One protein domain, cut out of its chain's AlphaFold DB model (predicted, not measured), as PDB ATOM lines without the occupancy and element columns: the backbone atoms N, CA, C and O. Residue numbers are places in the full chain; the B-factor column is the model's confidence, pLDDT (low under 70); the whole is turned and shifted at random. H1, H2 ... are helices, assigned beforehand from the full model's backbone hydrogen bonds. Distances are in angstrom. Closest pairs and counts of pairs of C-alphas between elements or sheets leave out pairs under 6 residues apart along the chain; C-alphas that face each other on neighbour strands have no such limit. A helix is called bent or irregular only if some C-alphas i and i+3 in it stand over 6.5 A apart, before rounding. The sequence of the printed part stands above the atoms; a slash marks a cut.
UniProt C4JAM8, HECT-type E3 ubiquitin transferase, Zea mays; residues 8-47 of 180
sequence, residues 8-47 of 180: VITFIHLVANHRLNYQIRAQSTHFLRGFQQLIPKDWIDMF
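This is residues 8 to 47 of the 180 residues of the protein "HECT-type E3 ubiquitin transferase" of Zea mays (UniProt C4JAM8). Two long helices, H1 and H2, meet end to end at a corner and make a wide, open V. Beyond the far end of H2 the printed part turns back in a small hook that holds the short helix H3, and at the other end residues 8 to 13 of H1 stick out free. The printed part has 40 residues with three named helices, in the order H1, H2, H3, and no named strand; its class is all helix. It is only just extended, close to loose, with a radius of gyration of the C-alphas of 13.8 A, and its flat outline spans 41 by 22 by 8 A.

Find C-alpha 8 at (22.543, -51.688, 4.719); from there H1, the longest helix by residues, runs over residues 8 to 22 and 19.6 A. H1 is neither bent nor irregular, but only just: C-alphas 19 and 22 are 6.3 A apart. Look next at C-alpha 25 at (31.956, -34.228, -9.206), where H2 begins; it covers residues 25 to 38 and 20.5 A. H3, residues 41 to 44, ends at C-alpha 44 at (51.084, -38.564, -8.956).

Start from H1: it meets H2 only through their tight link of 2 residues, and the two are near each other, with 6 pairs of C-alphas within 10 A. H2 and H3 also meet only through a tight link of 2 residues and are near each other, again with 6 such pairs. H1 and H3 are apart. In H1 every O i to N i+4 pair is within hydrogen-bond range, in H2 9 of 10 are, and H3 is too short for such a pair.

The two C-alphas farthest apart are those of Val 8 and Leu 38, at 41.3 A. The printed part has no cut, and neither link is long. The mean pLDDT of the printed part is 94.4, and no printed residue is under 70.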
ATOM      1  N   VAL A   8      21.918 -52.783   3.962       96.62
ATOM      2  CA  VAL A   8      22.543 -51.688   4.719       96.62
ATOM      3  C   VAL A   8      23.961 -51.376   4.237       96.62
ATOM      4  O   VAL A   8      24.307 -50.206   4.097       96.62
ATOM      5  N   ILE A   9      24.759 -52.390   3.893       97.31
ATOM      6  CA  ILE A   9      26.127 -52.201   3.383       97.31
ATOM      7  C   ILE A   9      26.106 -51.486   2.030       97.31
ATOM      8  O   ILE A   9      26.785 -50.478   1.839       97.31
ATOM      9  N   THR A  10      25.254 -51.939   1.109       96.62
ATOM     10  CA  THR A  10      25.059 -51.292  -0.195       96.62
ATOM     11  C   THR A  10      24.581 -49.854  -0.033       96.62
ATOM     12  O   THR A  10      25.085 -48.954  -0.703       96.62
ATOM     13  N   PHE A  11      23.640 -49.614   0.883       96.69
ATOM     14  CA  PHE A  11      23.181 -48.270   1.208       96.69
ATOM     15  C   PHE A  11      24.338 -47.382   1.690       96.69
ATOM     16  O   PHE A  11      24.501 -46.283   1.163       96.69
ATOM     17  N   ILE A  12      25.183 -47.863   2.610       97.00
ATOM     18  CA  ILE A  12      26.359 -47.127   3.104       97.00
ATOM     19  C   ILE A  12      27.308 -46.771   1.951       97.00
ATOM     20  O   ILE A  12      27.679 -45.605   1.817       97.00
ATOM     21  N   HIS A  13      27.650 -47.725   1.079       97.31
ATOM     22  CA  HIS A  13      28.520 -47.460  -0.074       97.31
ATOM     23  C   HIS A  13      27.924 -46.431  -1.037       97.31
ATOM     24  O   HIS A  13      28.632 -45.532  -1.495       97.31
ATOM     25  N   LEU A  14      26.624 -46.522  -1.332       97.00
ATOM     26  CA  LEU A  14      25.944 -45.575  -2.217       97.00
ATOM     27  C   LEU A  14      25.882 -44.173  -1.610       97.00
ATOM     28  O   LEU A  14      26.107 -43.196  -2.322       97.00
ATOM     29  N   VAL A  15      25.623 -44.062  -0.305       97.25
ATOM     30  CA  VAL A  15      25.626 -42.778   0.406       97.25
ATOM     31  C   VAL A  15      27.028 -42.175   0.415       97.25
ATOM     32  O   VAL A  15      27.175 -41.005   0.064       97.25
ATOM     33  N   ALA A  16      28.060 -42.958   0.743       97.44
ATOM     34  CA  ALA A  16      29.448 -42.503   0.720       97.44
ATOM     35  C   ALA A  16      29.860 -42.032  -0.683       97.44
ATOM     36  O   ALA A  16      30.348 -40.917  -0.841       97.44
ATOM     37  N   ASN A  17      29.572 -42.823  -1.721       97.31
ATOM     38  CA  ASN A  17      29.845 -42.453  -3.109       97.31
ATOM     39  C   ASN A  17      29.066 -41.199  -3.539       97.31
ATOM     40  O   ASN A  17      29.600 -40.335  -4.238       97.31
ATOM     41  N   HIS A  18      27.810 -41.063  -3.106       97.12
ATOM     42  CA  HIS A  18      27.018 -39.878  -3.411       97.12
ATOM     43  C   HIS A  18      27.642 -38.618  -2.797       97.12
ATOM     44  O   HIS A  18      27.834 -37.627  -3.498       97.12
ATOM     45  N   ARG A  19      28.000 -38.678  -1.507       96.38
ATOM     46  CA  ARG A  19      28.585 -37.557  -0.757       96.38
ATOM     47  C   ARG A  19      29.989 -37.187  -1.232       96.38
ATOM     48  O   ARG A  19      30.266 -36.005  -1.400       96.38
ATOM     49  N   LEU A  20      30.855 -38.174  -1.449       95.31
ATOM     50  CA  LEU A  20      32.283 -37.950  -1.692       95.31
ATOM     51  C   LEU A  20      32.637 -37.810  -3.177       95.31
ATOM     52  O   LEU A  20      33.593 -37.116  -3.496       95.31
ATOM     53  N   ASN A  21      31.868 -38.420  -4.090       94.75
ATOM     54  CA  ASN A  21      32.197 -38.415  -5.521       94.75
ATOM     55  C   ASN A  21      31.159 -37.692  -6.381       94.75
ATOM     56  O   ASN A  21      31.540 -36.951  -7.282       94.75
ATOM     57  N   TYR A  22      29.856 -37.901  -6.153       96.81
ATOM     58  CA  TYR A  22      28.822 -37.303  -7.012       96.81
ATOM     59  C   TYR A  22      28.546 -35.834  -6.687       96.81
ATOM     60  O   TYR A  22      28.518 -35.021  -7.608       96.81
ATOM     61  N   GLN A  23      28.344 -35.487  -5.410       97.44
ATOM     62  CA  GLN A  23      27.971 -34.124  -5.002       97.44
ATOM     63  C   GLN A  23      29.014 -33.073  -5.405       97.44
ATOM     64  O   GLN A  23      28.642 -31.959  -5.761       97.44
ATOM     65  N   ILE A  24      30.298 -33.444  -5.400       95.94
ATOM     66  CA  ILE A  24      31.419 -32.559  -5.753       95.94
ATOM     67  C   ILE A  24      32.025 -32.862  -7.133       95.94
ATOM     68  O   ILE A  24      33.093 -32.350  -7.464       95.94
ATOM     69  N   ARG A  25      31.373 -33.705  -7.955       96.81
ATOM     70  CA  ARG A  25      31.956 -34.228  -9.206       96.81
ATOM     71  C   ARG A  25      32.449 -33.120 -10.129       96.81
ATOM     72  O   ARG A  25      33.539 -33.242 -10.686       96.81
ATOM     73  N   ALA A  26      31.653 -32.069 -10.312       97.44
ATOM     74  CA  ALA A  26      31.999 -30.972 -11.210       97.44
ATOM     75  C   ALA A  26      33.261 -30.241 -10.727       97.44
ATOM     76  O   ALA A  26      34.216 -30.091 -11.487       97.44
ATOM     77  N   GLN A  27      33.298 -29.863  -9.446       97.19
ATOM     78  CA  GLN A  27      34.421 -29.166  -8.821       97.19
ATOM     79  C   GLN A  27      35.692 -30.019  -8.868       97.19
ATOM     80  O   GLN A  27      36.722 -29.550  -9.349       97.19
ATOM     81  N   SER A  28      35.607 -31.287  -8.456       95.06
ATOM     82  CA  SER A  28      36.748 -32.208  -8.456       95.06
ATOM     83  C   SER A  28      37.284 -32.461  -9.864       95.06
ATOM     84  O   SER A  28      38.495 -32.494 -10.058       95.06
ATOM     85  N   THR A  29      36.408 -32.583 -10.869       95.06
ATOM     86  CA  THR A  29      36.830 -32.782 -12.269       95.06
ATOM     87  C   THR A  29      37.593 -31.569 -12.796       95.06
ATOM     88  O   THR A  29      38.642 -31.725 -13.420       95.06
ATOM     89  N   HIS A  30      37.101 -30.354 -12.542       96.62
ATOM     90  CA  HIS A  30      37.786 -29.133 -12.974       96.62
ATOM     91  C   HIS A  30      39.104 -28.908 -12.228       96.62
ATOM     92  O   HIS A  30      40.094 -28.549 -12.865       96.62
ATOM     93  N   PHE A  31      39.137 -29.174 -10.919       94.56
ATOM     94  CA  PHE A  31      40.363 -29.121 -10.124       94.56
ATOM     95  C   PHE A  31      41.417 -30.096 -10.660       94.56
ATOM     96  O   PHE A  31      42.525 -29.676 -10.980       94.56
ATOM     97  N   LEU A  32      41.054 -31.374 -10.841       91.88
ATOM     98  CA  LEU A  32      41.963 -32.396 -11.366       91.88
ATOM     99  C   LEU A  32      42.458 -32.050 -12.769       91.88
ATOM    100  O   LEU A  32      43.642 -32.207 -13.044       91.88
ATOM    101  N   ARG A  33      41.586 -31.522 -13.637       92.88
ATOM    102  CA  ARG A  33      41.985 -31.074 -14.975       92.88
ATOM    103  C   ARG A  33      43.037 -29.966 -14.913       92.88
ATOM    104  O   ARG A  33      43.998 -30.033 -15.668       92.88
ATOM    105  N   GLY A  34      42.857 -28.957 -14.061       94.69
ATOM    106  CA  GLY A  34      43.835 -27.875 -13.902       94.69
ATOM    107  C   GLY A  34      45.144 -28.364 -13.281       94.69
ATOM    108  O   GLY A  34      46.222 -28.055 -13.773       94.69
ATOM    109  N   PHE A  35      45.052 -29.203 -12.252       92.12
ATOM    110  CA  PHE A  35      46.211 -29.811 -11.605       92.12
ATOM    111  C   PHE A  35      47.051 -30.641 -12.593       92.12
ATOM    112  O   PHE A  35      48.266 -30.470 -12.673       92.12
ATOM    113  N   GLN A  36      46.398 -31.461 -13.423       91.44
ATOM    114  CA  GLN A  36      47.046 -32.311 -14.429       91.44
ATOM    115  C   GLN A  36      47.645 -31.550 -15.624       91.44
ATOM    116  O   GLN A  36      48.397 -32.134 -16.399       91.44
ATOM    117  N   GLN A  37      47.337 -30.257 -15.791       93.38
ATOM    118  CA  GLN A  37      48.025 -29.403 -16.771       93.38
ATOM    119  C   GLN A  37      49.432 -29.010 -16.311       93.38
ATOM    120  O   GLN A  37      50.278 -28.718 -17.152       93.38
ATOM    121  N   LEU A  38      49.671 -28.985 -14.998       92.38
ATOM    122  CA  LEU A  38      50.962 -28.633 -14.405       92.38
ATOM    123  C   LEU A  38      51.768 -29.875 -14.024       92.38
ATOM    124  O   LEU A  38      52.985 -29.884 -14.185       92.38
ATOM    125  N   ILE A  39      51.095 -30.913 -13.518       90.69
ATOM    126  CA  ILE A  39      51.739 -32.120 -12.997       90.69
ATOM    127  C   ILE A  39      51.186 -33.356 -13.723       90.69
ATOM    128  O   ILE A  39      49.990 -33.635 -13.610       90.69
ATOM    129  N   PRO A  40      52.017 -34.126 -14.451       90.62
ATOM    130  CA  PRO A  40      51.577 -35.337 -15.140       90.62
ATOM    131  C   PRO A  40      50.930 -36.354 -14.193       90.62
ATOM    132  O   PRO A  40      51.437 -36.609 -13.100       90.62
ATOM    133  N   LYS A  41      49.836 -36.987 -14.639       87.69
ATOM    134  CA  LYS A  41      49.109 -37.994 -13.848       87.69
ATOM    135  C   LYS A  41      50.026 -39.134 -13.390       87.69
ATOM    136  O   LYS A  41      49.989 -39.498 -12.219       87.69
ATOM    137  N   ASP A  42      50.880 -39.626 -14.283       90.31
ATOM    138  CA  ASP A  42      51.777 -40.754 -14.011       90.31
ATOM    139  C   ASP A  42      52.758 -40.466 -12.865       90.31
ATOM    140  O   ASP A  42      53.196 -41.390 -12.189       90.31
ATOM    141  N   TRP A  43      53.091 -39.195 -12.608       89.88
ATOM    142  CA  TRP A  43      53.950 -38.829 -11.478       89.88
ATOM    143  C   TRP A  43      53.215 -38.914 -10.146       89.88
ATOM    144  O   TRP A  43      53.807 -39.268  -9.134       89.88
ATOM    145  N   ILE A  44      51.927 -38.589 -10.152       88.38
ATOM    146  CA  ILE A  44      51.084 -38.564  -8.956       88.38
ATOM    147  C   ILE A  44      50.637 -39.973  -8.579       88.38
ATOM    148  O   ILE A  44      50.571 -40.283  -7.397       88.38
ATOM    149  N   ASP A  45      50.406 -40.838  -9.568       89.12
ATOM    150  CA  ASP A  45      50.037 -42.242  -9.352       89.12
ATOM    151  C   ASP A  45      51.128 -43.052  -8.619       89.12
ATOM    152  O   ASP A  45      50.844 -44.139  -8.118       89.12
ATOM    153  N   MET A  46      52.366 -42.542  -8.540       91.31
ATOM    154  CA  MET A  46      53.450 -43.158  -7.763       91.31
ATOM    155  C   MET A  46      53.283 -42.991  -6.246       91.31
ATOM    156  O   MET A  46      53.962 -43.687  -5.495       91.31
ATOM    157  N   PHE A  47      52.418 -42.073  -5.803       91.31
ATOM    158  CA  PHE A  47      52.257 -41.695  -4.402       91.31
ATOM    159  C   PHE A  47      50.886 -42.106  -3.857       91.31
ATOM    160  O   PHE A  47      49.864 -41.993  -4.536       91.31
TER     161      PHE A  47